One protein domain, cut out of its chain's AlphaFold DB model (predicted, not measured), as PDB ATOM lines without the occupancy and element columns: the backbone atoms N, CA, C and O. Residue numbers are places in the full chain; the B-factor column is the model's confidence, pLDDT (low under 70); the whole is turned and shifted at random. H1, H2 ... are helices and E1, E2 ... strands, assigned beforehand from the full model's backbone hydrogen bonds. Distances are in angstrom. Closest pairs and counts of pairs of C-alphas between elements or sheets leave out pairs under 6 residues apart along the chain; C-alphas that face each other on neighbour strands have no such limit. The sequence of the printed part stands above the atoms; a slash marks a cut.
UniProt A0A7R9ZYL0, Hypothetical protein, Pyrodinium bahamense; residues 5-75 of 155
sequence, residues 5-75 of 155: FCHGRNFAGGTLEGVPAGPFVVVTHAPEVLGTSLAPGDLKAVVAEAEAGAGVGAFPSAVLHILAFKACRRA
ATOM      1  N   PHE A   5      18.974 -17.046  30.235       89.00
ATOM      2  CA  PHE A   5      18.499 -16.076  31.200       89.00
ATOM      3  C   PHE A   5      17.470 -16.693  32.132       89.00
ATOM      4  O   PHE A   5      16.706 -17.569  31.724       89.00
ATOM      5  N   CYS A   6      17.405 -16.191  33.359       85.50
ATOM      6  CA  CYS A   6      16.240 -16.356  34.215       85.50
ATOM      7  C   CYS A   6      15.632 -14.987  34.538       85.50
ATOM      8  O   CYS A   6      16.337 -13.985  34.684       85.50
ATOM      9  N   HIS A   7      14.303 -14.953  34.607       82.12
ATOM     10  CA  HIS A   7      13.553 -13.762  34.988       82.12
ATOM     11  C   HIS A   7      13.351 -13.779  36.501       82.12
ATOM     12  O   HIS A   7      12.755 -14.721  37.031       82.12
ATOM     13  N   GLY A   8      13.817 -12.741  37.191       67.88
ATOM     14  CA  GLY A   8      13.465 -12.520  38.586       67.88
ATOM     15  C   GLY A   8      12.094 -11.856  38.662       67.88
ATOM     16  O   GLY A   8      11.923 -10.744  38.168       67.88
ATOM     17  N   ARG A   9      11.105 -12.511  39.278       56.81
ATOM     18  CA  ARG A   9       9.943 -11.792  39.827       56.81
ATOM     19  C   ARG A   9      10.284 -11.430  41.266       56.81
ATOM     20  O   ARG A   9      10.857 -12.272  41.949       56.81
ATOM     21  N   ASN A  10       9.960 -10.198  41.665       51.38
ATOM     22  CA  ASN A  10      10.135  -9.624  43.004       51.38
ATOM     23  C   ASN A  10      10.405 -10.672  44.095       51.38
ATOM     24  O   ASN A  10       9.516 -11.447  44.449       51.38
ATOM     25  N   PHE A  11      11.627 -10.677  44.630       48.06
ATOM     26  CA  PHE A  11      11.965 -11.469  45.805       48.06
ATOM     27  C   PHE A  11      11.240 -10.842  47.003       48.06
ATOM     28  O   PHE A  11      11.713  -9.882  47.608       48.06
ATOM     29  N   ALA A  12      10.048 -11.342  47.322       46.44
ATOM     30  CA  ALA A  12       9.373 -11.026  48.572       46.44
ATOM     31  C   ALA A  12      10.140 -11.717  49.714       46.44
ATOM     32  O   ALA A  12       9.781 -12.814  50.121       46.44
ATOM     33  N   GLY A  13      11.245 -11.120  50.177       44.91
ATOM     34  CA  GLY A  13      11.916 -11.577  51.402       44.91
ATOM     35  C   GLY A  13      13.443 -11.562  51.441       44.91
ATOM     36  O   GLY A  13      13.999 -12.180  52.341       44.91
ATOM     37  N   GLY A  14      14.149 -10.887  50.531       48.72
ATOM     38  CA  GLY A  14      15.605 -10.791  50.662       48.72
ATOM     39  C   GLY A  14      16.214  -9.700  49.804       48.72
ATOM     40  O   GLY A  14      16.267  -9.823  48.582       48.72
ATOM     41  N   THR A  15      16.695  -8.639  50.446       47.56
ATOM     42  CA  THR A  15      17.532  -7.616  49.821       47.56
ATOM     43  C   THR A  15      18.898  -8.240  49.541       47.56
ATOM     44  O   THR A  15      19.762  -8.274  50.411       47.56
ATOM     45  N   LEU A  16      19.098  -8.796  48.346       54.75
ATOM     46  CA  LEU A  16      20.454  -9.026  47.855       54.75
ATOM     47  C   LEU A  16      21.023  -7.648  47.503       54.75
ATOM     48  O   LEU A  16      20.474  -6.957  46.640       54.75
ATOM     49  N   GLU A  17      22.068  -7.218  48.212       55.88
ATOM     50  CA  GLU A  17      22.738  -5.944  47.938       55.88
ATOM     51  C   GLU A  17      23.120  -5.852  46.451       55.88
ATOM     52  O   GLU A  17      23.748  -6.752  45.894       55.88
ATOM     53  N   GLY A  18      22.713  -4.761  45.797       60.59
ATOM     54  CA  GLY A  18      23.057  -4.472  44.402       60.59
ATOM     55  C   GLY A  18      22.021  -4.870  43.342       60.59
ATOM     56  O   GLY A  18      22.267  -4.621  42.161       60.59
ATOM     57  N   VAL A  19      20.863  -5.436  43.709       64.25
ATOM     58  CA  VAL A  19      19.779  -5.718  42.744       64.25
ATOM     59  C   VAL A  19      18.812  -4.524  42.654       64.25
ATOM     60  O   VAL A  19      18.306  -4.077  43.685       64.25
ATOM     61  N   PRO A  20      18.533  -3.980  41.452       63.72
ATOM     62  CA  PRO A  20      17.641  -2.832  41.294       63.72
ATOM     63  C   PRO A  20      16.188  -3.170  41.659       63.72
ATOM     64  O   PRO A  20      15.708  -4.275  41.408       63.72
ATOM     65  N   ALA A  21      15.462  -2.187  42.203       65.25
ATOM     66  CA  ALA A  21      14.023  -2.290  42.433       65.25
ATOM     67  C   ALA A  21      13.275  -2.254  41.083       65.25
ATOM     68  O   ALA A  21      13.102  -1.191  40.492       65.25
ATOM     69  N   GLY A  22      12.875  -3.421  40.568       72.12
ATOM     70  CA  GLY A  22      12.169  -3.564  39.290       72.12
ATOM     71  C   GLY A  22      12.334  -4.954  38.658       72.12
ATOM     72  O   GLY A  22      12.996  -5.816  39.241       72.12
ATOM     73  N   PRO A  23      11.741  -5.206  37.472       77.06
ATOM     74  CA  PRO A  23      11.988  -6.438  36.733       77.06
ATOM     75  C   PRO A  23      13.459  -6.504  36.319       77.06
ATOM     76  O   PRO A  23      13.977  -5.595  35.670       77.06
ATOM     77  N   PHE A  24      14.126  -7.597  36.676       78.31
ATOM     78  CA  PHE A  24      15.510  -7.848  36.297       78.31
ATOM     79  C   PHE A  24      15.654  -9.215  35.634       78.31
ATOM     80  O   PHE A  24      14.880 -10.151  35.863       78.31
ATOM     81  N   VAL A  25      16.687  -9.321  34.804       82.19
ATOM     82  CA  VAL A  25      17.066 -10.549  34.115       82.19
ATOM     83  C   VAL A  25      18.483 -10.901  34.535       82.19
ATOM     84  O   VAL A  25      19.376 -10.057  34.487       82.19
ATOM     85  N   VAL A  26      18.692 -12.151  34.941       84.31
ATOM     86  CA  VAL A  26      20.024 -12.667  35.269       84.31
ATOM     87  C   VAL A  26      20.498 -13.540  34.122       84.31
ATOM     88  O   VAL A  26      19.807 -14.473  33.708       84.31
ATOM     89  N   VAL A  27      21.695 -13.249  33.614       87.31
ATOM     90  CA  VAL A  27      22.371 -14.099  32.633       87.31
ATOM     91  C   VAL A  27      22.928 -15.314  33.368       87.31
ATOM     92  O   VAL A  27      23.882 -15.198  34.131       87.31
ATOM     93  N   THR A  28      22.330 -16.483  33.153       89.19
ATOM     94  CA  THR A  28      22.761 -17.740  33.791       89.19
ATOM     95  C   THR A  28      23.843 -18.452  32.995       89.19
ATOM     96  O   THR A  28      24.555 -19.299  33.526       89.19
ATOM     97  N   HIS A  29      23.970 -18.131  31.708       89.75
ATOM     98  CA  HIS A  29      24.981 -18.708  30.836       89.75
ATOM     99  C   HIS A  29      25.311 -17.757  29.688       89.75
ATOM    100  O   HIS A  29      24.417 -17.325  28.958       89.75
ATOM    101  N   ALA A  30      26.604 -17.533  29.461       91.00
ATOM    102  CA  ALA A  30      27.126 -16.850  28.286       91.00
ATOM    103  C   ALA A  30      27.627 -17.855  27.232       91.00
ATOM    104  O   ALA A  30      28.255 -18.851  27.591       91.00
ATOM    105  N   PRO A  31      27.325 -17.659  25.939       91.81
ATOM    106  CA  PRO A  31      27.789 -18.550  24.882       91.81
ATOM    107  C   PRO A  31      29.303 -18.457  24.683       91.81
ATOM    108  O   PRO A  31      29.909 -17.414  24.912       91.81
ATOM    109  N   GLU A  32      29.891 -19.535  24.167       92.94
ATOM    110  CA  GLU A  32      31.305 -19.577  23.805       92.94
ATOM    111  C   GLU A  32      31.505 -19.642  22.292       92.94
ATOM    112  O   GLU A  32      30.825 -20.391  21.585       92.94
ATOM    113  N   VAL A  33      32.487 -18.895  21.794       92.75
ATOM    114  CA  VAL A  33      32.959 -18.939  20.408       92.75
ATOM    115  C   VAL A  33      34.390 -19.453  20.422       92.75
ATOM    116  O   VAL A  33      35.307 -18.753  20.854       92.75
ATOM    117  N   LEU A  34      34.592 -20.691  19.961       92.19
ATOM    118  CA  LEU A  34      35.910 -21.340  19.906       92.19
ATOM    119  C   LEU A  34      36.669 -21.259  21.253       92.19
ATOM    120  O   LEU A  34      37.853 -20.902  21.283       92.19
ATOM    121  N   GLY A  35      35.967 -21.520  22.364       92.12
ATOM    122  CA  GLY A  35      36.504 -21.470  23.732       92.12
ATOM    123  C   GLY A  35      36.689 -20.061  24.313       92.12
ATOM    124  O   GLY A  35      37.438 -19.886  25.267       92.12
ATOM    125  N   THR A  36      36.079 -19.032  23.720       92.94
ATOM    126  CA  THR A  36      36.014 -17.681  24.298       92.94
ATOM    127  C   THR A  36      34.569 -17.357  24.647       92.94
ATOM    128  O   THR A  36      33.732 -17.287  23.750       92.94
ATOM    129  N   SER A  37      34.291 -17.182  25.940       92.88
ATOM    130  CA  SER A  37      32.968 -16.804  26.439       92.88
ATOM    131  C   SER A  37      32.674 -15.336  26.140       92.88
ATOM    132  O   SER A  37      33.550 -14.485  26.312       92.88
ATOM    133  N   LEU A  38      31.460 -15.044  25.675       91.81
ATOM    134  CA  LEU A  38      30.987 -13.672  25.509       91.81
ATOM    135  C   LEU A  38      30.711 -13.037  26.877       91.81
ATOM    136  O   LEU A  38      30.118 -13.652  27.763       91.81
ATOM    137  N   ALA A  39      31.120 -11.790  27.065       86.94
ATOM    138  CA  ALA A  39      30.868 -11.081  28.307       86.94
ATOM    139  C   ALA A  39      29.376 -10.718  28.431       86.94
ATOM    140  O   ALA A  39      28.704 -10.470  27.426       86.94
ATOM    141  N   PRO A  40      28.842 -10.561  29.656       81.75
ATOM    142  CA  PRO A  40      27.507  -9.994  29.849       81.75
ATOM    143  C   PRO A  40      27.348  -8.590  29.239       81.75
ATOM    144  O   PRO A  40      26.237  -8.190  28.907       81.75
ATOM    145  N   GLY A  41      28.444  -7.840  29.069       84.00
ATOM    146  CA  GLY A  41      28.442  -6.566  28.344       84.00
ATOM    147  C   GLY A  41      28.145  -6.720  26.848       84.00
ATOM    148  O   GLY A  41      27.402  -5.908  26.299       84.00
ATOM    149  N   ASP A  42      28.633  -7.793  26.216       89.56
ATOM    150  CA  ASP A  42      28.413  -8.067  24.789       89.56
ATOM    151  C   ASP A  42      26.936  -8.326  24.491       89.56
ATOM    152  O   ASP A  42      26.451  -7.982  23.418       89.56
ATOM    153  N   LEU A  43      26.189  -8.869  25.459       89.00
ATOM    154  CA  LEU A  43      24.747  -9.066  25.331       89.00
ATOM    155  C   LEU A  43      24.023  -7.769  24.962       89.00
ATOM    156  O   LEU A  43      23.143  -7.790  24.109       89.00
ATOM    157  N   LYS A  44      24.395  -6.646  25.587       86.38
ATOM    158  CA  LYS A  44      23.756  -5.352  25.312       86.38
ATOM    159  C   LYS A  44      23.983  -4.927  23.863       86.38
ATOM    160  O   LYS A  44      23.049  -4.457  23.224       86.38
ATOM    161  N   ALA A  45      25.193  -5.136  23.346       87.62
ATOM    162  CA  ALA A  45      25.516  -4.849  21.952       87.62
ATOM    163  C   ALA A  45      24.729  -5.758  20.996       87.62
ATOM    164  O   ALA A  45      24.126  -5.268  20.048       87.62
ATOM    165  N   VAL A  46      24.651  -7.060  21.293       88.81
ATOM    166  CA  VAL A  46      23.881  -8.022  20.486       88.81
ATOM    167  C   VAL A  46      22.395  -7.655  20.435       88.81
ATOM    168  O   VAL A  46      21.787  -7.733  19.371       88.81
ATOM    169  N   VAL A  47      21.805  -7.253  21.565       88.81
ATOM    170  CA  VAL A  47      20.400  -6.817  21.618       88.81
ATOM    171  C   VAL A  47      20.201  -5.545  20.795       88.81
ATOM    172  O   VAL A  47      19.311  -5.519  19.953       88.81
ATOM    173  N   ALA A  48      21.064  -4.538  20.962       88.19
ATOM    174  CA  ALA A  48      20.980  -3.294  20.197       88.19
ATOM    175  C   ALA A  48      21.109  -3.523  18.678       88.19
ATOM    176  O   ALA A  48      20.377  -2.926  17.895       88.19
ATOM    177  N   GLU A  49      22.004  -4.417  18.246       88.44
ATOM    178  CA  GLU A  49      22.152  -4.803  16.835       88.44
ATOM    179  C   GLU A  49      20.902  -5.507  16.290       88.44
ATOM    180  O   GLU A  49      20.487  -5.247  15.159       88.44
ATOM    181  N   ALA A  50      20.290  -6.384  17.089       86.25
ATOM    182  CA  ALA A  50      19.061  -7.071  16.711       86.25
ATOM    183  C   ALA A  50      17.879  -6.093  16.587       86.25
ATOM    184  O   ALA A  50      17.122  -6.164  15.619       86.25
ATOM    185  N   GLU A  51      17.749  -5.153  17.526       88.00
ATOM    186  CA  GLU A  51      16.733  -4.094  17.496       88.00
ATOM    187  C   GLU A  51      16.923  -3.138  16.312       88.00
ATOM    188  O   GLU A  51      15.945  -2.706  15.705       88.00
ATOM    189  N   ALA A  52      18.173  -2.866  15.922       86.81
ATOM    190  CA  ALA A  52      18.511  -2.060  14.750       86.81
ATOM    191  C   ALA A  52      18.177  -2.741  13.406       86.81
ATOM    192  O   ALA A  52      18.439  -2.172  12.344       86.81
ATOM    193  N   GLY A  53      17.597  -3.946  13.425       81.25
ATOM    194  CA  GLY A  53      17.162  -4.652  12.225       81.25
ATOM    195  C   GLY A  53      18.294  -5.362  11.489       81.25
ATOM    196  O   GLY A  53      18.205  -5.542  10.273       81.25
ATOM    197  N   ALA A  54      19.358  -5.774  12.194       70.38
ATOM    198  CA  ALA A  54      20.372  -6.647  11.610       70.38
ATOM    199  C   ALA A  54      19.699  -7.866  10.947       70.38
ATOM    200  O   ALA A  54      18.885  -8.563  11.555       70.38
ATOM    201  N   GLY A  55      20.008  -8.087   9.666       64.88
ATOM    202  CA  GLY A  55      19.335  -9.091   8.846       64.88
ATOM    203  C   GLY A  55      19.443 -10.506   9.419       64.88
ATOM    204  O   GLY A  55      20.461 -10.893   9.999       64.88
ATOM    205  N   VAL A  56      18.393 -11.305   9.210       59.62
ATOM    206  CA  VAL A  56      18.349 -12.717   9.610       59.62
ATOM    207  C   VAL A  56      19.545 -13.456   8.998       59.62
ATOM    208  O   VAL A  56      19.682 -13.530   7.779       59.62
ATOM    209  N   GLY A  57      20.420 -13.997   9.849       64.94
ATOM    210  CA  GLY A  57      21.611 -14.748   9.436       64.94
ATOM    211  C   GLY A  57      22.938 -13.982   9.506       64.94
ATOM    212  O   GLY A  57      23.979 -14.576   9.223       64.94
ATOM    213  N   ALA A  58      22.944 -12.708   9.909       75.94
ATOM    214  CA  ALA A  58      24.178 -12.002  10.247       75.94
ATOM    215  C   ALA A  58      24.700 -12.436  11.629       75.94
ATOM    216  O   ALA A  58      23.935 -12.581  12.584       75.94
ATOM    217  N   PHE A  59      26.014 -12.646  11.748       85.19
ATOM    218  CA  PHE A  59      26.642 -12.843  13.056       85.19
ATOM    219  C   PHE A  59      26.739 -11.498  13.789       85.19
ATOM    220  O   PHE A  59      27.171 -10.529  13.163       85.19
ATOM    221  N   PRO A  60      26.425 -11.439  15.097       89.31
ATOM    222  CA  PRO A  60      26.625 -10.223  15.876       89.31
ATOM    223  C   PRO A  60      28.089  -9.769  15.876       89.31
ATOM    224  O   PRO A  60      29.003 -10.605  15.811       89.31
ATOM    225  N   SER A  61      28.333  -8.466  16.006       89.62
ATOM    226  CA  SER A  61      29.681  -7.887  15.903       89.62
ATOM    227  C   SER A  61      30.664  -8.493  16.910       89.62
ATOM    228  O   SER A  61      31.797  -8.815  16.549       89.62
ATOM    229  N   ALA A  62      30.215  -8.759  18.140       90.75
ATOM    230  CA  ALA A  62      31.022  -9.395  19.181       90.75
ATOM    231  C   ALA A  62      31.511 -10.796  18.766       90.75
ATOM    232  O   ALA A  62      32.662 -11.166  19.006       90.75
ATOM    233  N   VAL A  63      30.667 -11.566  18.069       92.06
ATOM    234  CA  VAL A  63      31.027 -12.889  17.539       92.06
ATOM    235  C   VAL A  63      32.045 -12.747  16.413       92.06
ATOM    236  O   VAL A  63      33.072 -13.430  16.425       92.06
ATOM    237  N   LEU A  64      31.798 -11.838  15.464       91.69
ATOM    238  CA  LEU A  64      32.720 -11.562  14.359       91.69
ATOM    239  C   LEU A  64      34.091 -11.111  14.866       91.69
ATOM    240  O   LEU A  64      35.110 -11.567  14.351       91.69
ATOM    241  N   HIS A  65      34.129 -10.289  15.913       92.06
ATOM    242  CA  HIS A  65      35.365  -9.825  16.528       92.06
ATOM    243  C   HIS A  65      36.186 -10.984  17.114       92.06
ATOM    244  O   HIS A  65      37.381 -11.095  16.832       92.06
ATOM    245  N   ILE A  66      35.551 -11.905  17.852       93.88
ATOM    246  CA  ILE A  66      36.232 -13.097  18.386       93.88
ATOM    247  C   ILE A  66      36.772 -13.973  17.249       93.88
ATOM    248  O   ILE A  66      37.911 -14.449  17.318       93.88
ATOM    249  N   LEU A  67      35.978 -14.188  16.196       94.00
ATOM    250  CA  LEU A  67      36.385 -14.991  15.041       94.00
ATOM    251  C   LEU A  67      37.567 -14.354  14.301       94.00
ATOM    252  O   LEU A  67      38.560 -15.038  14.043       94.00
ATOM    253  N   ALA A  68      37.505 -13.052  14.016       94.69
ATOM    254  CA  ALA A  68      38.569 -12.313  13.344       94.69
ATOM    255  C   ALA A  68      39.866 -12.324  14.165       94.69
ATOM    256  O   ALA A  68      40.941 -12.631  13.635       94.69
ATOM    257  N   PHE A  69      39.760 -12.093  15.477       94.69
ATOM    258  CA  PHE A  69      40.886 -12.170  16.400       94.69
ATOM    259  C   PHE A  69      41.541 -13.554  16.369       94.69
ATOM    260  O   PHE A  69      42.754 -13.666  16.178       94.69
ATOM    261  N   LYS A  70      40.754 -14.628  16.505       95.38
ATOM    262  CA  LYS A  70      41.284 -16.000  16.505       95.38
ATOM    263  C   LYS A  70      41.901 -16.384  15.165       95.38
ATOM    264  O   LYS A  70      42.966 -17.000  15.167       95.38
ATOM    265  N   ALA A  71      41.281 -15.996  14.051       95.00
ATOM    266  CA  ALA A  71      41.820 -16.231  12.715       95.00
ATOM    267  C   ALA A  71      43.199 -15.575  12.550       95.00
ATOM    268  O   ALA A  71      44.147 -16.235  12.141       95.00
ATOM    269  N   CYS A  72      43.347 -14.310  12.951       94.81
ATOM    270  CA  CYS A  72      44.625 -13.599  12.863       94.81
ATOM    271  C   CYS A  72      45.688 -14.171  13.806       94.81
ATOM    272  O   CYS A  72      46.843 -14.339  13.417       94.81
ATOM    273  N   ARG A  73      45.317 -14.535  15.038       94.75
ATOM    274  CA  ARG A  73      46.275 -15.093  16.004       94.75
ATOM    275  C   ARG A  73      46.819 -16.462  15.599       94.75
ATOM    276  O   ARG A  73      47.955 -16.757  15.962       94.75
ATOM    277  N   ARG A  74      46.027 -17.270  14.885       92.75
ATOM    278  CA  ARG A  74      46.397 -18.616  14.413       92.75
ATOM    279  C   ARG A  74      46.933 -18.651  12.980       92.75
ATOM    280  O   ARG A  74      47.337 -19.717  12.532       92.75
ATOM    281  N   ALA A  75      46.908 -17.530  12.261       95.56
ATOM    282  CA  ALA A  75      47.420 -17.456  10.899       95.56
ATOM    283  C   ALA A  75      48.939 -17.684  10.850       95.56
ATOM    284  O   ALA A  75      49.649 -17.350  11.800       95.56
TER     285      ALA A  75
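What this domain is: This is residues 5 to 75 of the 155 residues of the protein "Hypothetical protein" of Pyrodinium bahamense (UniProt A0A7R9ZYL0). What shape is this? A flat, drawn-out form: the hairpin of E1 and E2 has residues 12 to 20 sticking out at one end, while H2 begins beside residues 42 to 46 of H1 and runs off toward the other. What builds it? The printed part has 71 residues with named elements E1, E2, H1, H2 in chain order, mixed in class, with one antiparallel sheet, E1 - E2. It is only just loose, close to extended: radius of gyration of the C-alphas 16.3 A, spans 54 by 28 by 15 A.

How they stand to each other: How do the strands pair? E1, residues 5 to 8, and E2, residues 24 to 29, form an antiparallel hairpin at 149 degrees; N 6 and O 26, 3.0 A apart, are within hydrogen-bond range. Where do the helices meet? H1, residues 40 to 51, touches H2, residues 61 to 74, through residues 42 to 46 and 61 to 62 alone; their closest C-alphas, Asp 42 and Ala 62, are 6.3 A apart. They run opposite ways at a steep tilt of 58 degrees. Every O i to N i+4 pair is within hydrogen-bond range in H2, 6 of 8 in H1.

Where its parts are: Where does E1 begin? C-alpha 5 is at (18.499, -16.076, 31.200). How long are the elements? E1 spans 9.6 A, E2 15.4 A, H1 17.4 A and H2 19.9 A, ending with C-alpha 74 at (46.397, -18.616, 14.413).

The domain as a whole: How large is it? The two C-alphas farthest apart, Gly 13 and Ala 75, are 54.2 A apart. Which link is long, and where is confidence low? E1 to E2 is a long link, and the printed part has no cut. Residues 8 to 21 and 55 to 57 have pLDDT under 70.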